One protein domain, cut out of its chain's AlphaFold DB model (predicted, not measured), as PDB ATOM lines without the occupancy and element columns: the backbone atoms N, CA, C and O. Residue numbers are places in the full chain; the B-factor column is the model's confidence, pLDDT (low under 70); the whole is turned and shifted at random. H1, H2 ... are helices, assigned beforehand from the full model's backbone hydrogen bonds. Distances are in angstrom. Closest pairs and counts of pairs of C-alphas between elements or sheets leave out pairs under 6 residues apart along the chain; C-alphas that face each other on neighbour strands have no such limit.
ATOM      1  N   ARG A  89     210.852 268.466 286.878       72.88
ATOM      2  CA  ARG A  89     211.903 267.556 287.346       72.88
ATOM      3  C   ARG A  89     212.621 266.833 286.205       72.88
ATOM      4  O   ARG A  89     213.836 266.668 286.287       72.88
ATOM      5  N   ASP A  90     211.895 266.432 285.168       76.00
ATOM      6  CA  ASP A  90     212.469 265.794 283.984       76.00
ATOM      7  C   ASP A  90     213.265 266.809 283.165       76.00
ATOM      8  O   ASP A  90     214.378 266.500 282.754       76.00
ATOM      9  N   MET A  91     212.786 268.054 283.050       69.62
ATOM     10  CA  MET A  91     213.565 269.122 282.410       69.62
ATOM     11  C   MET A  91     214.890 269.402 283.133       69.62
ATOM     12  O   MET A  91     215.920 269.500 282.477       69.62
ATOM     13  N   PHE A  92     214.898 269.468 284.472       77.31
ATOM     14  CA  PHE A  92     216.139 269.666 285.238       77.31
ATOM     15  C   PHE A  92     217.114 268.487 285.115       77.31
ATOM     16  O   PHE A  92     218.322 268.697 285.032       77.31
ATOM     17  N   LYS A  93     216.613 267.243 285.105       75.25
ATOM     18  CA  LYS A  93     217.461 266.059 284.888       75.25
ATOM     19  C   LYS A  93     218.062 266.054 283.489       75.25
ATOM     20  O   LYS A  93     219.250 265.785 283.361       75.25
ATOM     21  N   ILE A  94     217.255 266.372 282.477       68.81
ATOM     22  CA  ILE A  94     217.713 266.512 281.095       68.81
ATOM     23  C   ILE A  94     218.791 267.598 281.043       68.81
ATOM     24  O   ILE A  94     219.907 267.295 280.653       68.81
ATOM     25  N   GLN A  95     218.530 268.799 281.567       73.62
ATOM     26  CA  GLN A  95     219.510 269.888 281.591       73.62
ATOM     27  C   GLN A  95     220.847 269.478 282.236       73.62
ATOM     28  O   GLN A  95     221.899 269.719 281.656       73.62
ATOM     29  N   HIS A  96     220.827 268.808 283.390       77.38
ATOM     30  CA  HIS A  96     222.060 268.372 284.054       77.38
ATOM     31  C   HIS A  96     222.787 267.250 283.291       77.38
ATOM     32  O   HIS A  96     224.017 267.185 283.308       77.38
ATOM     33  N   MET A  97     222.067 266.323 282.647       69.00
ATOM     34  CA  MET A  97     222.719 265.346 281.766       69.00
ATOM     35  C   MET A  97     223.385 266.045 280.581       69.00
ATOM     36  O   MET A  97     224.476 265.641 280.199       69.00
ATOM     37  N   ASN A  98     222.780 267.116 280.068       65.50
ATOM     38  CA  ASN A  98     223.314 267.885 278.947       65.50
ATOM     39  C   ASN A  98     224.572 268.634 279.330       65.50
ATOM     40  O   ASN A  98     225.551 268.539 278.614       65.50
ATOM     41  N   GLU A  99     224.565 269.332 280.467       78.81
ATOM     42  CA  GLU A  99     225.750 270.029 280.973       78.81
ATOM     43  C   GLU A  99     226.927 269.050 281.098       78.81
ATOM     44  O   GLU A  99     228.011 269.312 280.590       78.81
ATOM     45  N   ARG A 100     226.681 267.854 281.645       76.19
ATOM     46  CA  ARG A 100     227.706 266.807 281.756       76.19
ATOM     47  C   ARG A 100     228.133 266.219 280.408       76.19
ATOM     48  O   ARG A 100     229.276 265.797 280.249       76.19
ATOM     49  N   TYR A 101     227.214 266.112 279.457       66.38
ATOM     50  CA  TYR A 101     227.492 265.561 278.133       66.38
ATOM     51  C   TYR A 101     228.237 266.572 277.245       66.38
ATOM     52  O   TYR A 101     229.139 266.174 276.515       66.38
ATOM     53  N   GLU A 102     227.935 267.868 277.377       73.00
ATOM     54  CA  GLU A 102     228.714 268.981 276.822       73.00
ATOM     55  C   GLU A 102     230.124 269.016 277.405       73.00
ATOM     56  O   GLU A 102     231.078 269.128 276.646       73.00
ATOM     57  N   GLU A 103     230.282 268.858 278.725       82.31
ATOM     58  CA  GLU A 103     231.605 268.756 279.360       82.31
ATOM     59  C   GLU A 103     232.432 267.616 278.741       82.31
ATOM     60  O   GLU A 103     233.562 267.836 278.315       82.31
ATOM     61  N   LEU A 104     231.847 266.421 278.591       73.75
ATOM     62  CA  LEU A 104     232.523 265.283 277.958       73.75
ATOM     63  C   LEU A 104     232.858 265.535 276.483       73.75
ATOM     64  O   LEU A 104     233.920 265.125 276.017       73.75
ATOM     65  N   LEU A 105     231.968 266.189 275.733       70.62
ATOM     66  CA  LEU A 105     232.239 266.534 274.342       70.62
ATOM     67  C   LEU A 105     233.378 267.551 274.252       70.62
ATOM     68  O   LEU A 105     234.290 267.360 273.453       70.62
ATOM     69  N   GLN A 106     233.352 268.598 275.075       77.50
ATOM     70  CA  GLN A 106     234.423 269.588 275.147       77.50
ATOM     71  C   GLN A 106     235.752 268.940 275.549       77.50
ATOM     72  O   GLN A 106     236.784 269.306 274.995       77.50
ATOM     73  N   ASP A 107     235.738 267.919 276.410       80.81
ATOM     74  CA  ASP A 107     236.930 267.140 276.754       80.81
ATOM     75  C   ASP A 107     237.443 266.304 275.569       80.81
ATOM     76  O   ASP A 107     238.651 266.261 275.315       80.81
ATOM     77  N   VAL A 108     236.555 265.652 274.808       75.25
ATOM     78  CA  VAL A 108     236.932 264.856 273.622       75.25
ATOM     79  C   VAL A 108     237.421 265.756 272.487       75.25
ATOM     80  O   VAL A 108     238.473 265.491 271.904       75.25
ATOM     81  N   ILE A 109     236.704 266.842 272.199       73.38
ATOM     82  CA  ILE A 109     237.087 267.857 271.212       73.38
ATOM     83  C   ILE A 109     238.392 268.525 271.634       73.38
ATOM     84  O   ILE A 109     239.311 268.636 270.825       73.38
ATOM     85  N   GLY A 110     238.510 268.911 272.903       77.62
ATOM     86  CA  GLY A 110     239.723 269.467 273.487       77.62
ATOM     87  C   GLY A 110     240.898 268.504 273.361       77.62
ATOM     88  O   GLY A 110     241.981 268.912 272.954       77.62
ATOM     89  N   SER A 111     240.678 267.210 273.597       78.75
ATOM     90  CA  SER A 111     241.691 266.173 273.386       78.75
ATOM     91  C   SER A 111     242.099 266.067 271.917       78.75
ATOM     92  O   SER A 111     243.293 266.043 271.627       78.75
ATOM     93  N   CYS A 112     241.144 266.063 270.981       74.19
ATOM     94  CA  CYS A 112     241.432 266.052 269.544       74.19
ATOM     95  C   CYS A 112     242.246 267.285 269.126       74.19
ATOM     96  O   CYS A 112     243.266 267.141 268.455       74.19
ATOM     97  N   ASN A 113     241.855 268.474 269.587       74.25
ATOM     98  CA  ASN A 113     242.561 269.729 269.328       74.25
ATOM     99  C   ASN A 113     243.983 269.708 269.909       74.25
ATOM    100  O   ASN A 113     244.931 270.059 269.213       74.25
ATOM    101  N   LEU A 114     244.164 269.198 271.133       82.19
ATOM    102  CA  LEU A 114     245.488 269.007 271.736       82.19
ATOM    103  C   LEU A 114     246.354 268.030 270.932       82.19
ATOM    104  O   LEU A 114     247.559 268.248 270.796       82.19
ATOM    105  N   TYR A 115     245.769 266.956 270.393       79.25
ATOM    106  CA  TYR A 115     246.484 266.048 269.496       79.25
ATOM    107  C   TYR A 115     246.873 266.747 268.192       79.25
ATOM    108  O   TYR A 115     248.027 266.634 267.785       79.25
ATOM    109  N   ILE A 116     245.970 267.517 267.582       73.69
ATOM    110  CA  ILE A 116     246.249 268.324 266.385       73.69
ATOM    111  C   ILE A 116     247.401 269.301 266.642       73.69
ATOM    112  O   ILE A 116     248.337 269.370 265.846       73.69
ATOM    113  N   ASP A 117     247.391 270.002 267.774       78.00
ATOM    114  CA  ASP A 117     248.445 270.950 268.130       78.00
ATOM    115  C   ASP A 117     249.787 270.255 268.383       78.00
ATOM    116  O   ASP A 117     250.827 270.743 267.934       78.00
ATOM    117  N   ARG A 118     249.789 269.074 269.016       80.56
ATOM    118  CA  ARG A 118     251.007 268.256 269.155       80.56
ATOM    119  C   ARG A 118     251.555 267.817 267.801       80.56
ATOM    120  O   ARG A 118     252.758 267.912 267.585       80.56
ATOM    121  N   ILE A 119     250.693 267.387 266.880       74.06
ATOM    122  CA  ILE A 119     251.102 267.008 265.522       74.06
ATOM    123  C   ILE A 119     251.699 268.216 264.783       74.06
ATOM    124  O   ILE A 119     252.748 268.101 264.143       74.06
ATOM    125  N   LYS A 120     251.077 269.396 264.910       73.69
ATOM    126  CA  LYS A 120     251.601 270.656 264.357       73.69
ATOM    127  C   LYS A 120     252.971 271.006 264.946       73.69
ATOM    128  O   LYS A 120     253.844 271.458 264.211       73.69
ATOM    129  N   GLN A 121     253.189 270.769 266.240       81.12
ATOM    130  CA  GLN A 121     254.492 270.970 266.879       81.12
ATOM    131  C   GLN A 121     255.543 269.968 266.394       81.12
ATOM    132  O   GLN A 121     256.688 270.365 266.178       81.12
ATOM    133  N   TRP A 122     255.174 268.704 266.162       75.75
ATOM    134  CA  TRP A 122     256.097 267.696 265.628       75.75
ATOM    135  C   TRP A 122     256.659 268.100 264.272       75.75
ATOM    136  O   TRP A 122     257.869 268.006 264.085       75.75
ATOM    137  N   LYS A 123     255.824 268.668 263.390       70.31
ATOM    138  CA  LYS A 123     256.267 269.229 262.102       70.31
ATOM    139  C   LYS A 123     257.431 270.219 262.257       70.31
ATOM    140  O   LYS A 123     258.294 270.276 261.389       70.31
ATOM    141  N   ASN A 124     257.470 270.966 263.361       76.62
ATOM    142  CA  ASN A 124     258.491 271.982 263.621       76.62
ATOM    143  C   ASN A 124     259.698 271.455 264.421       76.62
ATOM    144  O   ASN A 124     260.739 272.103 264.424       76.62
ATOM    145  N   GLN A 125     259.566 270.326 265.130       71.50
ATOM    146  CA  GLN A 125     260.575 269.836 266.083       71.50
ATOM    147  C   GLN A 125     261.363 268.619 265.591       71.50
ATOM    148  O   GLN A 125     262.510 268.433 266.000       71.50
ATOM    149  N   ALA A 140     255.450 257.015 252.521       75.62
ATOM    150  CA  ALA A 140     256.794 257.226 251.992       75.62
ATOM    151  C   ALA A 140     257.577 258.270 252.805       75.62
ATOM    152  O   ALA A 140     258.803 258.225 252.854       75.62
ATOM    153  N   THR A 141     256.870 259.198 253.458       79.19
ATOM    154  CA  THR A 141     257.473 260.285 254.230       79.19
ATOM    155  C   THR A 141     256.804 260.473 255.596       79.19
ATOM    156  O   THR A 141     255.648 260.095 255.799       79.19
ATOM    157  N   ILE A 142     257.518 261.102 256.540       75.38
ATOM    158  CA  ILE A 142     256.973 261.515 257.850       75.38
ATOM    159  C   ILE A 142     255.818 262.510 257.671       75.38
ATOM    160  O   ILE A 142     254.833 262.457 258.405       75.38
ATOM    161  N   ASN A 143     255.908 263.392 256.670       77.69
ATOM    162  CA  ASN A 143     254.841 264.337 256.345       77.69
ATOM    163  C   ASN A 143     253.557 263.613 255.928       77.69
ATOM    164  O   ASN A 143     252.473 264.012 256.348       77.69
ATOM    165  N   ASP A 144     253.676 262.519 255.176       80.81
ATOM    166  CA  ASP A 144     252.530 261.685 254.827       80.81
ATOM    167  C   ASP A 144     251.955 260.970 256.055       80.81
ATOM    168  O   ASP A 144     250.734 260.923 256.201       80.81
ATOM    169  N   SER A 145     252.792 260.469 256.976       80.69
ATOM    170  CA  SER A 145     252.308 259.879 258.237       80.69
ATOM    171  C   SER A 145     251.539 260.908 259.067       80.69
ATOM    172  O   SER A 145     250.455 260.619 259.570       80.69
ATOM    173  N   ILE A 146     252.093 262.120 259.184       80.81
ATOM    174  CA  ILE A 146     251.478 263.253 259.880       80.81
ATOM    175  C   ILE A 146     250.141 263.602 259.228       80.81
ATOM    176  O   ILE A 146     249.138 263.699 259.928       80.81
ATOM    177  N   ARG A 147     250.097 263.731 257.896       83.31
ATOM    178  CA  ARG A 147     248.866 264.030 257.152       83.31
ATOM    179  C   ARG A 147     247.808 262.950 257.373       83.31
ATOM    180  O   ARG A 147     246.672 263.280 257.693       83.31
ATOM    181  N   GLN A 148     248.169 261.672 257.261       85.50
ATOM    182  CA  GLN A 148     247.232 260.564 257.463       85.50
ATOM    183  C   GLN A 148     246.712 260.496 258.902       85.50
ATOM    184  O   GLN A 148     245.522 260.260 259.115       85.50
ATOM    185  N   PHE A 149     247.570 260.745 259.892       85.81
ATOM    186  CA  PHE A 149     247.159 260.777 261.291       85.81
ATOM    187  C   PHE A 149     246.241 261.971 261.585       85.81
ATOM    188  O   PHE A 149     245.179 261.783 262.173       85.81
ATOM    189  N   THR A 150     246.583 263.172 261.104       84.94
ATOM    190  CA  THR A 150     245.717 264.355 261.209       84.94
ATOM    191  C   THR A 150     244.361 264.109 260.555       84.94
ATOM    192  O   THR A 150     243.334 264.405 261.162       84.94
ATOM    193  N   ASN A 151     244.340 263.497 259.366       88.69
ATOM    194  CA  ASN A 151     243.098 263.142 258.689       88.69
ATOM    195  C   ASN A 151     242.235 262.222 259.559       88.69
ATOM    196  O   ASN A 151     241.053 262.489 259.738       88.69
ATOM    197  N   LYS A 152     242.818 261.193 260.184       90.31
ATOM    198  CA  LYS A 152     242.066 260.295 261.073       90.31
ATOM    199  C   LYS A 152     241.536 260.991 262.324       90.31
ATOM    200  O   LYS A 152     240.409 260.719 262.727       90.31
ATOM    201  N   VAL A 153     242.301 261.908 262.916       88.81
ATOM    202  CA  VAL A 153     241.839 262.685 264.078       88.81
ATOM    203  C   VAL A 153     240.651 263.572 263.702       88.81
ATOM    204  O   VAL A 153     239.663 263.598 264.431       88.81
ATOM    205  N   TYR A 154     240.702 264.252 262.556       90.94
ATOM    206  CA  TYR A 154     239.588 265.083 262.105       90.94
ATOM    207  C   TYR A 154     238.380 264.265 261.642       90.94
ATOM    208  O   TYR A 154     237.258 264.643 261.958       90.94
ATOM    209  N   GLU A 155     238.576 263.122 260.980       93.62
ATOM    210  CA  GLU A 155     237.485 262.178 260.696       93.62
ATOM    211  C   GLU A 155     236.757 261.788 261.988       93.62
ATOM    212  O   GLU A 155     235.533 261.868 262.051       93.62
ATOM    213  N   MET A 156     237.502 261.429 263.041       91.88
ATOM    214  CA  MET A 156     236.926 261.120 264.352       91.88
ATOM    215  C   MET A 156     236.223 262.330 264.967       91.88
ATOM    216  O   MET A 156     235.147 262.173 265.541       91.88
ATOM    217  N   TRP A 157     236.801 263.527 264.841       93.56
ATOM    218  CA  TRP A 157     236.194 264.758 265.339       93.56
ATOM    219  C   TRP A 157     234.830 265.014 264.685       93.56
ATOM    220  O   TRP A 157     233.837 265.153 265.399       93.56
ATOM    221  N   PHE A 158     234.756 264.997 263.348       94.88
ATOM    222  CA  PHE A 158     233.503 265.216 262.619       94.88
ATOM    223  C   PHE A 158     232.492 264.098 262.887       94.88
ATOM    224  O   PHE A 158     231.312 264.391 263.071       94.88
ATOM    225  N   ALA A 159     232.935 262.841 262.980       94.50
ATOM    226  CA  ALA A 159     232.065 261.714 263.307       94.50
ATOM    227  C   ALA A 159     231.426 261.866 264.692       94.50
ATOM    228  O   ALA A 159     230.204 261.792 264.837       94.50
ATOM    229  N   VAL A 160     232.252 262.104 265.718       91.94
ATOM    230  CA  VAL A 160     231.793 262.244 267.104       91.94
ATOM    231  C   VAL A 160     230.893 263.465 267.240       91.94
ATOM    232  O   VAL A 160     229.814 263.347 267.820       91.94
ATOM    233  N   PHE A 161     231.286 264.608 266.672       92.31
ATOM    234  CA  PHE A 161     230.484 265.826 266.724       92.31
ATOM    235  C   PHE A 161     229.152 265.666 265.979       92.31
ATOM    236  O   PHE A 161     228.103 266.002 266.526       92.31
ATOM    237  N   GLY A 162     229.161 265.116 264.762       92.75
ATOM    238  CA  GLY A 162     227.955 264.927 263.955       92.75
ATOM    239  C   GLY A 162     226.941 264.006 264.635       92.75
ATOM    240  O   GLY A 162     225.770 264.365 264.779       92.75
ATOM    241  N   HIS A 163     227.383 262.843 265.128       91.75
ATOM    242  CA  HIS A 163     226.510 261.937 265.880       91.75
ATOM    243  C   HIS A 163     226.002 262.569 267.178       91.75
ATOM    244  O   HIS A 163     224.847 262.373 267.556       91.75
ATOM    245  N   HIS A 164     226.847 263.346 267.852       86.88
ATOM    246  CA  HIS A 164     226.469 264.065 269.059       86.88
ATOM    247  C   HIS A 164     225.384 265.113 268.789       86.88
ATOM    248  O   HIS A 164     224.386 265.149 269.509       86.88
ATOM    249  N   ALA A 165     225.539 265.917 267.737       88.50
ATOM    250  CA  ALA A 165     224.550 266.904 267.321       88.50
ATOM    251  C   ALA A 165     223.195 266.238 267.029       88.50
ATOM    252  O   ALA A 165     222.170 266.672 267.552       88.50
ATOM    253  N   ILE A 166     223.188 265.111 266.308       89.62
ATOM    254  CA  ILE A 166     221.972 264.318 266.050       89.62
ATOM    255  C   ILE A 166     221.333 263.800 267.336       89.62
ATOM    256  O   ILE A 166     220.127 263.949 267.543       89.62
ATOM    257  N   ASN A 167     222.129 263.224 268.235       85.56
ATOM    258  CA  ASN A 167     221.605 262.734 269.505       85.56
ATOM    259  C   ASN A 167     221.003 263.879 270.327       85.56
ATOM    260  O   ASN A 167     219.920 263.727 270.889       85.56
ATOM    261  N   ARG A 168     221.641 265.055 270.339       80.06
ATOM    262  CA  ARG A 168     221.115 266.247 271.010       80.06
ATOM    263  C   ARG A 168     219.811 266.744 270.404       80.06
ATOM    264  O   ARG A 168     218.942 267.149 271.168       80.06
ATOM    265  N   LEU A 169     219.638 266.675 269.086       80.75
ATOM    266  CA  LEU A 169     218.384 267.053 268.421       80.75
ATOM    267  C   LEU A 169     217.206 266.195 268.886       80.75
ATOM    268  O   LEU A 169     216.103 266.700 269.069       80.75
ATOM    269  N   SER A 170     217.445 264.908 269.154       72.00
ATOM    270  CA  SER A 170     216.400 264.011 269.662       72.00
ATOM    271  C   SER A 170     215.978 264.313 271.109       72.00
ATOM    272  O   SER A 170     214.870 263.965 271.522       72.00
ATOM    273  N   ILE A 171     216.838 264.976 271.893       67.62
ATOM    274  CA  ILE A 171     216.613 265.215 273.326       67.62
ATOM    275  C   ILE A 171     216.291 266.698 273.607       67.62
ATOM    276  O   ILE A 171     215.621 267.004 274.604       67.62
ATOM    277  N   HIS A 172     216.737 267.633 272.760       60.41
ATOM    278  CA  HIS A 172     216.731 269.078 273.022       60.41
ATOM    279  C   HIS A 172     216.186 269.911 271.865       60.41
ATOM    280  O   HIS A 172     216.375 269.605 270.697       60.41
ATOM    281  N   THR A 173     215.633 271.070 272.218       65.00
ATOM    282  CA  THR A 173     215.277 272.169 271.310       65.00
ATOM    283  C   THR A 173     216.513 272.997 270.918       65.00
ATOM    284  O   THR A 173     216.497 274.228 271.018       65.00
ATOM    285  N   ILE A 174     217.636 272.351 270.585       73.75
ATOM    286  CA  ILE A 174     218.817 273.065 270.075       73.75
ATOM    287  C   ILE A 174     218.733 273.084 268.553       73.75
ATOM    288  O   ILE A 174     218.538 272.042 267.938       73.75
ATOM    289  N   SER A 175     218.867 274.271 267.961       82.56
ATOM    290  CA  SER A 175     218.777 274.436 266.513       82.56
ATOM    291  C   SER A 175     219.881 273.631 265.805       82.56
ATOM    292  O   SER A 175     221.064 273.881 266.065       82.56
ATOM    293  N   PRO A 176     219.537 272.716 264.877       87.19
ATOM    294  CA  PRO A 176     220.518 271.934 264.116       87.19
ATOM    295  C   PRO A 176     221.455 272.827 263.297       87.19
ATOM    296  O   PRO A 176     222.607 272.479 263.052       87.19
ATOM    297  N   LYS A 177     220.984 274.022 262.925       88.88
ATOM    298  CA  LYS A 177     221.761 275.017 262.183       88.88
ATOM    299  C   LYS A 177     222.930 275.558 262.991       88.88
ATOM    300  O   LYS A 177     223.976 275.846 262.422       88.88
ATOM    301  N   ARG A 178     222.784 275.682 264.314       87.06
ATOM    302  CA  ARG A 178     223.889 276.089 265.190       87.06
ATOM    303  C   ARG A 178     225.019 275.065 265.125       87.06
ATOM    304  O   ARG A 178     226.154 275.446 264.868       87.06
ATOM    305  N   ASP A 179     224.696 273.792 265.330       89.75
ATOM    306  CA  ASP A 179     225.696 272.721 265.330       89.75
ATOM    307  C   ASP A 179     226.318 272.553 263.932       89.75
ATOM    308  O   ASP A 179     227.526 272.364 263.812       89.75
ATOM    309  N   PHE A 180     225.533 272.739 262.867       92.75
ATOM    310  CA  PHE A 180     226.064 272.791 261.505       92.75
ATOM    311  C   PHE A 180     227.069 273.941 261.303       92.75
ATOM    312  O   PHE A 180     228.158 273.722 260.773       92.75
ATOM    313  N   ILE A 181     226.776 275.157 261.775       89.50
ATOM    314  CA  ILE A 181     227.738 276.267 261.696       89.50
ATOM    315  C   ILE A 181     229.021 275.964 262.483       89.50
ATOM    316  O   ILE A 181     230.106 276.243 261.975       89.50
ATOM    317  N   GLU A 182     228.935 275.344 263.660       88.31
ATOM    318  CA  GLU A 182     230.124 274.923 264.420       88.31
ATOM    319  C   GLU A 182     230.982 273.921 263.631       88.31
ATOM    320  O   GLU A 182     232.207 274.057 263.571       88.31
ATOM    321  N   THR A 183     230.357 272.964 262.934       92.06
ATOM    322  CA  THR A 183     231.107 272.061 262.047       92.06
ATOM    323  C   THR A 183     231.766 272.787 260.874       92.06
ATOM    324  O   THR A 183     232.899 272.460 260.518       92.06
ATOM    325  N   LEU A 184     231.120 273.812 260.308       91.44
ATOM    326  CA  LEU A 184     231.723 274.632 259.255       91.44
ATOM    327  C   LEU A 184     232.886 275.489 259.771       91.44
ATOM    328  O   LEU A 184     233.875 275.650 259.059       91.44
ATOM    329  N   ILE A 185     232.811 275.997 261.004       88.62
ATOM    330  CA  ILE A 185     233.925 276.706 261.655       88.62
ATOM    331  C   ILE A 185     235.123 275.765 261.817       88.62
ATOM    332  O   ILE A 185     236.251 276.141 261.493       88.62
ATOM    333  N   ALA A 186     234.899 274.533 262.279       88.69
ATOM    334  CA  ALA A 186     235.966 273.546 262.415       88.69
ATOM    335  C   ALA A 186     236.596 273.186 261.059       88.69
ATOM    336  O   ALA A 186     237.819 273.090 260.944       88.69
ATOM    337  N   LEU A 187     235.775 273.064 260.013       91.50
ATOM    338  CA  LEU A 187     236.240 272.837 258.648       91.50
ATOM    339  C   LEU A 187     237.069 274.012 258.107       91.50
ATOM    340  O   LEU A 187     238.120 273.811 257.502       91.50
ATOM    341  N   GLU A 188     236.643 275.250 258.356       89.31
ATOM    342  CA  GLU A 188     237.409 276.442 257.988       89.31
ATOM    343  C   GLU A 188     238.772 276.473 258.701       89.31
ATOM    344  O   GLU A 188     239.793 276.782 258.086       89.31
ATOM    345  N   GLN A 189     238.820 276.123 259.991       86.81
ATOM    346  CA  GLN A 189     240.072 276.037 260.753       86.81
ATOM    347  C   GLN A 189     241.008 274.943 260.221       86.81
ATOM    348  O   GLN A 189     242.230 275.136 260.197       86.81
ATOM    349  N   LEU A 190     240.444 273.815 259.780       87.94
ATOM    350  CA  LEU A 190     241.166 272.728 259.121       87.94
ATOM    351  C   LEU A 190     241.820 273.218 257.820       87.94
ATOM    352  O   LEU A 190     243.036 273.078 257.659       87.94
ATOM    353  N   LEU A 191     241.056 273.912 256.971       89.50
ATOM    354  CA  LEU A 191     241.558 274.503 255.727       89.50
ATOM    355  C   LEU A 191     242.625 275.577 255.973       89.50
ATOM    356  O   LEU A 191     243.678 275.557 255.338       89.50
ATOM    357  N   LYS A 192     242.413 276.479 256.942       86.31
ATOM    358  CA  LYS A 192     243.410 277.495 257.342       86.31
ATOM    359  C   LYS A 192     244.704 276.879 257.870       86.31
ATOM    360  O   LYS A 192     245.756 277.504 257.795       86.31
ATOM    361  N   SER A 193     244.632 275.661 258.400       82.75
ATOM    362  CA  SER A 193     245.801 274.907 258.854       82.75
ATOM    363  C   SER A 193     246.543 274.200 257.707       82.75
ATOM    364  O   SER A 193     247.546 273.536 257.965       82.75
ATOM    365  N   GLY A 194     246.074 274.339 256.460       87.06
ATOM    366  CA  GLY A 194     246.664 273.725 255.271       87.06
ATOM    367  C   GLY A 194     246.318 272.247 255.094       87.06
ATOM    368  O   GLY A 194     247.000 271.561 254.336       87.06
ATOM    369  N   PHE A 195     245.303 271.743 255.799       88.06
ATOM    370  CA  PHE A 195     244.802 270.384 255.616       88.06
ATOM    371  C   PHE A 195     243.586 270.413 254.695       88.06
ATOM    372  O   PHE A 195     242.694 271.239 254.863       88.06
ATOM    373  N   GLU A 196     243.550 269.507 253.726       91.56
ATOM    374  CA  GLU A 196     242.391 269.312 252.857       91.56
ATOM    375  C   GLU A 196     241.438 268.310 253.519       91.56
ATOM    376  O   GLU A 196     241.900 267.253 253.970       91.56
ATOM    377  N   PRO A 197     240.128 268.602 253.599       94.62
ATOM    378  CA  PRO A 197     239.165 267.630 254.083       94.62
ATOM    379  C   PRO A 197     239.109 266.443 253.125       94.62
ATOM    380  O   PRO A 197     239.239 266.592 251.910       94.62
ATOM    381  N   ASN A 198     238.907 265.251 253.676       93.62
ATOM    382  CA  ASN A 198     238.642 264.070 252.869       93.62
ATOM    383  C   ASN A 198     237.142 263.787 252.792       93.62
ATOM    384  O   ASN A 198     236.332 264.393 253.494       93.62
ATOM    385  N   ASP A 199     236.778 262.868 251.910       92.81
ATOM    386  CA  ASP A 199     235.384 262.530 251.654       92.81
ATOM    387  C   ASP A 199     234.638 262.053 252.920       92.81
ATOM    388  O   ASP A 199     233.532 262.513 253.188       92.81
ATOM    389  N   MET A 200     235.291 261.266 253.784       94.06
ATOM    390  CA  MET A 200     234.721 260.848 255.074       94.06
ATOM    391  C   MET A 200     234.369 262.041 255.976       94.06
ATOM    392  O   MET A 200     233.315 262.051 256.608       94.06
ATOM    393  N   MET A 201     235.222 263.071 256.043       95.31
ATOM    394  CA  MET A 201     234.908 264.292 256.797       95.31
ATOM    395  C   MET A 201     233.685 265.004 256.220       95.31
ATOM    396  O   MET A 201     232.834 265.451 256.987       95.31
ATOM    397  N   MET A 202     233.568 265.080 254.889       94.88
ATOM    398  CA  MET A 202     232.413 265.693 254.225       94.88
ATOM    399  C   MET A 202     231.129 264.888 254.448       94.88
ATOM    400  O   MET A 202     230.071 265.476 254.665       94.88
ATOM    401  N   GLN A 203     231.214 263.557 254.487       94.06
ATOM    402  CA  GLN A 203     230.099 262.683 254.846       94.06
ATOM    403  C   GLN A 203     229.619 262.940 256.283       94.06
ATOM    404  O   GLN A 203     228.422 263.108 256.517       94.06
ATOM    405  N   TYR A 204     230.537 263.032 257.251       95.56
ATOM    406  CA  TYR A 204     230.176 263.337 258.639       95.56
ATOM    407  C   TYR A 204     229.656 264.764 258.822       95.56
ATOM    408  O   TYR A 204     228.754 265.000 259.624       95.56
ATOM    409  N   LEU A 205     230.175 265.715 258.050       94.62
ATOM    410  CA  LEU A 205     229.671 267.080 258.001       94.62
ATOM    411  C   LEU A 205     228.241 267.144 257.439       94.62
ATOM    412  O   LEU A 205     227.412 267.901 257.941       94.62
ATOM    413  N   ALA A 206     227.932 266.308 256.444       95.25
ATOM    414  CA  ALA A 206     226.592 266.158 255.885       95.25
ATOM    415  C   ALA A 206     225.617 265.426 256.811       95.25
ATOM    416  O   ALA A 206     224.409 265.474 256.579       95.25
ATOM    417  N   LEU A 207     226.092 264.779 257.878       94.19
ATOM    418  CA  LEU A 207     225.260 263.989 258.781       94.19
ATOM    419  C   LEU A 207     224.153 264.836 259.436       94.19
ATOM    420  O   LEU A 207     222.993 264.435 259.432       94.19
ATOM    421  N   ILE A 208     224.481 266.033 259.939       92.94
ATOM    422  CA  ILE A 208     223.507 266.953 260.557       92.94
ATOM    423  C   ILE A 208     222.452 267.419 259.538       92.94
ATOM    424  O   ILE A 208     221.261 267.188 259.769       92.94
ATOM    425  N   PRO A 209     222.832 268.052 258.407       93.88
ATOM    426  CA  PRO A 209     221.849 268.549 257.458       93.88
ATOM    427  C   PRO A 209     221.062 267.434 256.765       93.88
ATOM    428  O   PRO A 209     219.865 267.604 256.543       93.88
ATOM    429  N   SER A 210     221.661 266.268 256.508       91.94
ATOM    430  CA  SER A 210     220.929 265.119 255.958       91.94
ATOM    431  C   SER A 210     219.910 264.555 256.953       91.94
ATOM    432  O   SER A 210     218.759 264.301 256.591       91.94
ATOM    433  N   HIS A 211     220.281 264.420 258.230       90.81
ATOM    434  CA  HIS A 211     219.376 263.929 259.266       90.81
ATOM    435  C   HIS A 211     218.189 264.871 259.491       90.81
ATOM    436  O   HIS A 211     217.052 264.416 259.618       90.81
ATOM    437  N   CYS A 212     218.448 266.180 259.492       88.75
ATOM    438  CA  CYS A 212     217.445 267.218 259.718       88.75
ATOM    439  C   CYS A 212     216.747 267.718 258.446       88.75
ATOM    440  O   CYS A 212     215.942 268.641 258.539       88.75
ATOM    441  N   CYS A 213     217.034 267.133 257.277       88.31
ATOM    442  CA  CYS A 213     216.486 267.568 255.985       88.31
ATOM    443  C   CYS A 213     216.725 269.069 255.691       88.31
ATOM    444  O   CYS A 213     215.853 269.763 255.168       88.31
ATOM    445  N   LEU A 214     217.910 269.578 256.040       86.94
ATOM    446  CA  LEU A 214     218.315 270.973 255.861       86.94
ATOM    447  C   LEU A 214     218.847 271.215 254.437       86.94
ATOM    448  O   LEU A 214     220.046 271.124 254.177       86.94
ATOM    449  N   GLU A 215     217.948 271.497 253.492       83.12
ATOM    450  CA  GLU A 215     218.270 271.612 252.056       83.12
ATOM    451  C   GLU A 215     219.320 272.691 251.750       83.12
ATOM    452  O   GLU A 215     220.253 272.450 250.986       83.12
ATOM    453  N   ARG A 216     219.214 273.875 252.366       84.56
ATOM    454  CA  ARG A 216     220.145 274.985 252.093       84.56
ATOM    455  C   ARG A 216     221.562 274.628 252.532       84.56
ATOM    456  O   ARG A 216     222.528 274.910 251.832       84.56
ATOM    457  N   GLU A 217     221.668 273.980 253.679       90.50
ATOM    458  CA  GLU A 217     222.897 273.501 254.282       90.50
ATOM    459  C   GLU A 217     223.524 272.385 253.434       90.50
ATOM    460  O   GLU A 217     224.724 272.438 253.174       90.50
ATOM    461  N   MET A 218     222.723 271.457 252.894       89.31
ATOM    462  CA  MET A 218     223.199 270.465 251.915       89.31
ATOM    463  C   MET A 218     223.744 271.123 250.638       89.31
ATOM    464  O   MET A 218     224.830 270.775 250.185       89.31
ATOM    465  N   VAL A 219     223.057 272.136 250.096       86.81
ATOM    466  CA  VAL A 219     223.537 272.885 248.919       86.81
ATOM    467  C   VAL A 219     224.850 273.622 249.217       86.81
ATOM    468  O   VAL A 219     225.718 273.721 248.345       86.81
ATOM    469  N   ILE A 220     225.028 274.138 250.439       88.81
ATOM    470  CA  ILE A 220     226.303 274.727 250.875       88.81
ATOM    471  C   ILE A 220     227.416 273.669 250.819       88.81
ATOM    472  O   ILE A 220     228.494 273.972 250.300       88.81
ATOM    473  N   LEU A 221     227.157 272.442 251.284       91.69
ATOM    474  CA  LEU A 221     228.127 271.344 251.247       91.69
ATOM    475  C   LEU A 221     228.478 270.896 249.825       91.69
ATOM    476  O   LEU A 221     229.661 270.757 249.515       91.69
ATOM    477  N   ASP A 222     227.492 270.768 248.936       88.50
ATOM    478  CA  ASP A 222     227.729 270.401 247.533       88.50
ATOM    479  C   ASP A 222     228.608 271.438 246.816       88.50
ATOM    480  O   ASP A 222     229.566 271.106 246.104       88.50
ATOM    481  N   ARG A 223     228.342 272.727 247.059       85.69
ATOM    482  CA  ARG A 223     229.170 273.821 246.526       85.69
ATOM    483  C   ARG A 223     230.586 273.768 247.082       85.69
ATOM    484  O   ARG A 223     231.537 274.057 246.355       85.69
ATOM    485  N   TRP A 224     230.738 273.404 248.350       87.00
ATOM    486  CA  TRP A 224     232.035 273.234 248.991       87.00
ATOM    487  C   TRP A 224     232.838 272.089 248.399       87.00
ATOM    488  O   TRP A 224     233.994 272.299 248.043       87.00
ATOM    489  N   MET A 225     232.228 270.922 248.210       89.62
ATOM    490  CA  MET A 225     232.912 269.803 247.567       89.62
ATOM    491  C   MET A 225     233.353 270.147 246.149       89.62
ATOM    492  O   MET A 225     234.505 269.902 245.797       89.62
ATOM    493  N   THR A 226     232.500 270.834 245.384       87.31
ATOM    494  CA  THR A 226     232.858 271.326 244.044       87.31
ATOM    495  C   THR A 226     234.096 272.235 244.086       87.31
ATOM    496  O   THR A 226     234.990 272.125 243.253       87.31
ATOM    497  N   ARG A 227     234.192 273.127 245.079       83.06
ATOM    498  CA  ARG A 227     235.314 274.076 245.225       83.06
ATOM    499  C   ARG A 227     236.604 273.447 245.692       83.06
ATOM    500  O   ARG A 227     237.677 273.884 245.289       83.06
ATOM    501  N   LEU A 228     236.482 272.459 246.561       87.31
ATOM    502  CA  LEU A 228     237.601 271.665 247.037       87.31
ATOM    503  C   LEU A 228     238.039 270.642 245.982       87.31
ATOM    504  O   LEU A 228     238.961 269.875 246.237       87.31
ATOM    505  N   ASN A 229     237.399 270.644 244.803       92.88
ATOM    506  CA  ASN A 229     237.620 269.688 243.726       92.88
ATOM    507  C   ASN A 229     237.519 268.236 244.228       92.88
ATOM    508  O   ASN A 229     238.283 267.357 243.829       92.88
ATOM    509  N   MET A 230     236.593 268.003 245.160       92.94
ATOM    510  CA  MET A 230     236.339 266.699 245.750       92.94
ATOM    511  C   MET A 230     235.266 265.988 244.940       92.94
ATOM    512  O   MET A 230     234.192 266.532 244.691       92.94
ATOM    513  N   THR A 231     235.552 264.749 244.549       92.00
ATOM    514  CA  THR A 231     234.521 263.873 243.992       92.00
ATOM    515  C   THR A 231     233.701 263.313 245.156       92.00
ATOM    516  O   THR A 231     234.301 262.689 246.033       92.00
ATOM    517  N   PRO A 232     232.375 263.538 245.200       89.00
ATOM    518  CA  PRO A 232     231.533 263.006 246.265       89.00
ATOM    519  C   PRO A 232     231.575 261.477 246.267       89.00
ATOM    520  O   PRO A 232     231.426 260.860 245.207       89.00
ATOM    521  N   SER A 233     231.719 260.843 247.432       92.50
ATOM    522  CA  SER A 233     231.479 259.403 247.511       92.50
ATOM    523  C   SER A 233     230.020 259.048 247.295       92.50
ATOM    524  O   SER A 233     229.095 259.836 247.506       92.50
ATOM    525  N   LEU A 234     229.821 257.786 246.920       92.12
ATOM    526  CA  LEU A 234     228.501 257.184 246.852       92.12
ATOM    527  C   LEU A 234     227.767 257.287 248.197       92.12
ATOM    528  O   LEU A 234     226.574 257.570 248.198       92.12
ATOM    529  N   ASP A 235     228.471 257.123 249.319       90.44
ATOM    530  CA  ASP A 235     227.867 257.167 250.653       90.44
ATOM    531  C   ASP A 235     227.420 258.589 251.036       90.44
ATOM    532  O   ASP A 235     226.351 258.774 251.634       90.44
ATOM    533  N   TYR A 236     228.191 259.615 250.646       91.19
ATOM    534  CA  TYR A 236     227.761 261.012 250.748       91.19
ATOM    535  C   TYR A 236     226.487 261.247 249.924       91.19
ATOM    536  O   TYR A 236     225.480 261.718 250.460       91.19
ATOM    537  N   LEU A 237     226.497 260.872 248.638       90.00
ATOM    538  CA  LEU A 237     225.351 261.068 247.739       90.00
ATOM    539  C   LEU A 237     224.115 260.315 248.230       90.00
ATOM    540  O   LEU A 237     223.014 260.858 248.206       90.00
ATOM    541  N   GLN A 238     224.288 259.093 248.731       90.75
ATOM    542  CA  GLN A 238     223.210 258.307 249.318       90.75
ATOM    543  C   GLN A 238     222.614 259.005 250.543       90.75
ATOM    544  O   GLN A 238     221.394 259.028 250.687       90.75
ATOM    545  N   SER A 239     223.442 259.633 251.383       85.75
ATOM    546  CA  SER A 239     222.973 260.418 252.533       85.75
ATOM    547  C   SER A 239     222.147 261.634 252.089       85.75
ATOM    548  O   SER A 239     221.086 261.902 252.658       85.75
ATOM    549  N   VAL A 240     222.577 262.327 251.027       83.19
ATOM    550  CA  VAL A 240     221.843 263.456 250.423       83.19
ATOM    551  C   VAL A 240     220.505 262.997 249.837       83.19
ATOM    552  O   VAL A 240     219.458 263.584 250.116       83.19
ATOM    553  N   ILE A 241     220.519 261.918 249.051       87.50
ATOM    554  CA  ILE A 241     219.326 261.340 248.424       87.50
ATOM    555  C   ILE A 241     218.346 260.867 249.500       87.50
ATOM    556  O   ILE A 241     217.152 261.156 249.414       87.50
ATOM    557  N   GLN A 242     218.834 260.197 250.547       87.38
ATOM    558  CA  GLN A 242     217.994 259.732 251.644       87.38
ATOM    559  C   GLN A 242     217.350 260.910 252.386       87.38
ATOM    560  O   GLN A 242     216.149 260.861 252.660       87.38
ATOM    561  N   ALA A 243     218.093 261.986 252.657       82.38
ATOM    562  CA  ALA A 243     217.546 263.202 253.254       82.38
ATOM    563  C   ALA A 243     216.438 263.822 252.391       82.38
ATOM    564  O   ALA A 243     215.335 264.083 252.875       82.38
ATOM    565  N   ASN A 244     216.694 263.970 251.089       81.69
ATOM    566  CA  ASN A 244     215.712 264.491 250.140       81.69
ATOM    567  C   ASN A 244     214.470 263.596 250.047       81.69
ATOM    568  O   ASN A 244     213.352 264.107 250.047       81.69
ATOM    569  N   SER A 245     214.634 262.271 250.046       83.31
ATOM    570  CA  SER A 245     213.509 261.327 250.022       83.31
ATOM    571  C   SER A 245     212.634 261.428 251.276       83.31
ATOM    572  O   SER A 245     211.409 261.458 251.173       83.31
ATOM    573  N   ARG A 246     213.244 261.562 252.466       80.81
ATOM    574  CA  ARG A 246     212.518 261.749 253.732       80.81
ATOM    575  C   ARG A 246     211.724 263.048 253.723       80.81
ATOM    576  O   ARG A 246     210.564 263.044 254.128       80.81
ATOM    577  N   ARG A 247     212.320 264.131 253.222       80.75
ATOM    578  CA  ARG A 247     211.635 265.416 253.059       80.75
ATOM    579  C   ARG A 247     210.442 265.300 252.117       80.75
ATOM    580  O   ARG A 247     209.335 265.637 252.521       80.75
ATOM    581  N   LEU A 248     210.656 264.781 250.908       78.31
ATOM    582  CA  LEU A 248     209.595 264.604 249.913       78.31
ATOM    583  C   LEU A 248     208.455 263.737 250.455       78.31
ATOM    584  O   LEU A 248     207.291 264.028 250.206       78.31
ATOM    585  N   HIS A 249     208.767 262.714 251.255       83.06
ATOM    586  CA  HIS A 249     207.761 261.896 251.931       83.06
ATOM    587  C   HIS A 249     206.944 262.683 252.965       83.06
ATOM    588  O   HIS A 249     205.723 262.533 253.034       83.06
ATOM    589  N   VAL A 250     207.589 263.540 253.763       76.56
ATOM    590  CA  VAL A 250     206.900 264.429 254.715       76.56
ATOM    591  C   VAL A 250     206.024 265.443 253.978       76.56
ATOM    592  O   VAL A 250     204.854 265.597 254.323       76.56
ATOM    593  N   GLU A 251     206.551 266.086 252.935       75.62
ATOM    594  CA  GLU A 251     205.805 267.020 252.081       75.62
ATOM    595  C   GLU A 251     204.606 266.336 251.417       75.62
ATOM    596  O   GLU A 251     203.494 266.861 251.442       75.62
ATOM    597  N   TYR A 252     204.797 265.118 250.908       81.50
ATOM    598  CA  TYR A 252     203.727 264.309 250.339       81.50
ATOM    599  C   TYR A 252     202.651 263.966 251.376       81.50
ATOM    600  O   TYR A 252     201.463 264.078 251.086       81.50
ATOM    601  N   ARG A 253     203.023 263.607 252.613       81.88
ATOM    602  CA  ARG A 253     202.045 263.357 253.685       81.88
ATOM    603  C   ARG A 253     201.254 264.604 254.063       81.88
ATOM    604  O   ARG A 253     200.044 264.495 254.251       81.88
ATOM    605  N   LYS A 254     201.900 265.773 254.137       77.88
ATOM    606  CA  LYS A 254     201.208 267.053 254.364       77.88
ATOM    607  C   LYS A 254     200.234 267.346 253.237       77.88
ATOM    608  O   LYS A 254     199.071 267.639 253.495       77.88
ATOM    609  N   PHE A 255     200.690 267.202 251.995       80.50
ATOM    610  CA  PHE A 255     199.841 267.329 250.819       80.50
ATOM    611  C   PHE A 255     198.626 266.395 250.926       80.50
ATOM    612  O   PHE A 255     197.492 266.854 250.847       80.50
ATOM    613  N   MET A 256     198.835 265.109 251.210       85.69
ATOM    614  CA  MET A 256     197.742 264.148 251.376       85.69
ATOM    615  C   MET A 256     196.792 264.522 252.518       85.69
ATOM    616  O   MET A 256     195.585 264.369 252.360       85.69
ATOM    617  N   HIS A 257     197.289 265.043 253.641       83.00
ATOM    618  CA  HIS A 257     196.457 265.511 254.752       83.00
ATOM    619  C   HIS A 257     195.557 266.687 254.336       83.00
ATOM    620  O   HIS A 257     194.338 266.582 254.446       83.00
ATOM    621  N   TYR A 258     196.124 267.741 253.734       78.81
ATOM    622  CA  TYR A 258     195.348 268.887 253.237       78.81
ATOM    623  C   TYR A 258     194.311 268.502 252.179       78.81
ATOM    624  O   TYR A 258     193.237 269.093 252.120       78.81
ATOM    625  N   TYR A 259     194.621 267.519 251.334       78.62
ATOM    626  CA  TYR A 259     193.713 267.083 250.274       78.62
ATOM    627  C   TYR A 259     192.670 266.059 250.730       78.62
ATOM    628  O   TYR A 259     191.590 265.994 250.141       78.62
ATOM    629  N   SER A 260     192.974 265.259 251.753       86.25
ATOM    630  CA  SER A 260     192.037 264.275 252.304       86.25
ATOM    631  C   SER A 260     191.032 264.888 253.277       86.25
ATOM    632  O   SER A 260     189.958 264.317 253.459       86.25
ATOM    633  N   GLU A 261     191.326 266.058 253.851       88.56
ATOM    634  CA  GLU A 261     190.410 266.779 254.733       88.56
ATOM    635  C   GLU A 261     189.630 267.871 253.979       88.56
ATOM    636  O   GLU A 261     190.091 269.006 253.872       88.56
ATOM    637  N   PRO A 262     188.392 267.601 253.510       79.12
ATOM    638  CA  PRO A 262     187.604 268.547 252.708       79.12
ATOM    639  C   PRO A 262     187.203 269.831 253.455       79.12
ATOM    640  O   PRO A 262     186.592 270.717 252.863       79.12
ATOM    641  N   LYS A 263     187.491 269.913 254.759       85.94
ATOM    642  CA  LYS A 263     187.183 271.059 255.622       85.94
ATOM    643  C   LYS A 263     188.342 272.044 255.754       85.94
ATOM    644  O   LYS A 263     188.107 273.157 256.220       85.94
ATOM    645  N   LEU A 264     189.564 271.657 255.381       74.50
ATOM    646  CA  LEU A 264     190.698 272.571 255.420       74.50
ATOM    647  C   LEU A 264     190.664 273.460 254.167       74.50
ATOM    648  O   LEU A 264     190.538 272.940 253.054       74.50
ATOM    649  N   PRO A 265     190.747 274.795 254.307       76.75
ATOM    650  CA  PRO A 265     190.936 275.655 253.150       76.75
ATOM    651  C   PRO A 265     192.233 275.241 252.452       76.75
ATOM    652  O   PRO A 265     193.252 275.022 253.106       76.75
ATOM    653  N   LEU A 266     192.189 275.101 251.122       68.88
ATOM    654  CA  LEU A 266     193.397 274.822 250.351       68.88
ATOM    655  C   LEU A 266     194.380 275.978 250.588       68.88
ATOM    656  O   LEU A 266     194.004 277.120 250.306       68.88
ATOM    657  N   PRO A 267     195.600 275.708 251.084       64.75
ATOM    658  CA  PRO A 267     196.584 276.758 251.293       64.75
ATOM    659  C   PRO A 267     196.854 277.512 249.981       64.75
ATOM    660  O   PRO A 267     196.768 276.946 248.886       64.75
ATOM    661  N   GLY A 268     197.159 278.806 250.062       66.31
ATOM    662  CA  GLY A 268     197.584 279.591 248.898       66.31
ATOM    663  C   GLY A 268     198.864 279.020 248.268       66.31
ATOM    664  O   GLY A 268     199.646 278.354 248.936       66.31
ATOM    665  N   ARG A 269     199.146 279.286 246.979       48.69
ATOM    666  CA  ARG A 269     200.340 278.745 246.270       48.69
ATOM    667  C   ARG A 269     201.672 279.049 246.985       48.69
ATOM    668  O   ARG A 269     202.604 278.263 246.872       48.69
ATOM    669  N   SER A 270     201.745 280.156 247.727       49.69
ATOM    670  CA  SER A 270     202.878 280.544 248.582       49.69
ATOM    671  C   SER A 270     202.927 279.809 249.927       49.69
ATOM    672  O   SER A 270     203.998 279.658 250.496       49.69
ATOM    673  N   GLU A 271     201.790 279.327 250.424       50.88
ATOM    674  CA  GLU A 271     201.666 278.519 251.649       50.88
ATOM    675  C   GLU A 271     201.962 277.031 251.386       50.88
ATOM    676  O   GLU A 271     202.195 276.268 252.315       50.88
ATOM    677  N   PHE A 272     202.040 276.621 250.112       48.53
ATOM    678  CA  PHE A 272     202.669 275.355 249.707       48.53
ATOM    679  C   PHE A 272     204.206 275.392 249.822       48.53
ATOM    680  O   PHE A 272     204.863 274.385 249.564       48.53
ATOM    681  N   GLY A 273     204.807 276.527 250.205       48.88
ATOM    682  CA  GLY A 273     206.167 276.550 250.738       48.88
ATOM    683  C   GLY A 273     206.169 275.879 252.110       48.88
ATOM    684  O   GLY A 273     205.996 276.545 253.121       48.88
ATOM    685  N   PHE A 274     206.312 274.553 252.137       50.00
ATOM    686  CA  PHE A 274     206.133 273.700 253.321       50.00
ATOM    687  C   PHE A 274     207.270 273.786 254.360       50.00
ATOM    688  O   PHE A 274     207.724 272.763 254.881       50.00
ATOM    689  N   TYR A 275     207.723 274.990 254.701       51.62
ATOM    690  CA  TYR A 275     208.460 275.194 255.943       51.62
ATOM    691  C   TYR A 275     207.429 275.189 257.081       51.62
ATOM    692  O   TYR A 275     206.656 276.134 257.203       51.62
ATOM    693  N   ASP A 276     207.398 274.129 257.901       42.28
ATOM    694  CA  ASP A 276     206.678 274.121 259.192       42.28
ATOM    695  C   ASP A 276     207.381 275.075 260.157       42.28
ATOM    696  O   ASP A 276     208.010 274.678 261.135       42.28
ATOM    697  N   GLN A 277     207.329 276.358 259.863       43.12
ATOM    698  CA  GLN A 277     207.413 277.338 260.912       43.12
ATOM    699  C   GLN A 277     205.988 277.796 261.134       43.12
ATOM    700  O   GLN A 277     205.542 278.806 260.594       43.12
ATOM    701  N   ASP A 278     205.262 277.004 261.931       37.94
ATOM    702  CA  ASP A 278     204.187 277.572 262.727       37.94
ATOM    703  C   ASP A 278     204.800 278.828 263.375       37.94
ATOM    704  O   ASP A 278     205.852 278.717 264.014       37.94
TER     705      ASP A 278
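AT A GLANCE: This is residues 89 to 125 and 140 to 278 of the 961 residues of an uncharacterized protein of Reticulomyxa filosa (UniProt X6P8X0). Five aligned helices, H2 to H6, form an up-and-down bundle, each running against the one before. Long H1 runs along H2. The printed part, 176 residues with six named helices, class all helix, is loose: radius of gyration of the C-alphas 20.1 A, spans 74 by 47 by 21 A.

HOW THE PARTS SIT: H1, residues 89 to 125, touches H2, residues 142 to 171, closest C-alphas 112 and 153, 6.4 A, at 9 degrees. H3, residues 176 to 192, forms a hairpin with H2. The hub H4, residues 199 to 211, touches both, and H5, residues 215 to 227. H6, residues 234 to 260, touches H4 with residues 235 to 244 alone, closest C-alphas 210 and 243, 4.7 A. Every O i to N i+4 pair is within hydrogen-bond range in H2, H3, H5 and H6.

IN THESE COORDINATES: H1, 53.2 A long, begins at C-alpha 89 (211.903, 267.556, 287.346); H6 ends at C-alpha 260 (192.037, 264.275, 252.304).

THE WHOLE: The cut, C-alpha 125 to 140, spans 19.3 A; residues 266 to 278 have pLDDT under 70.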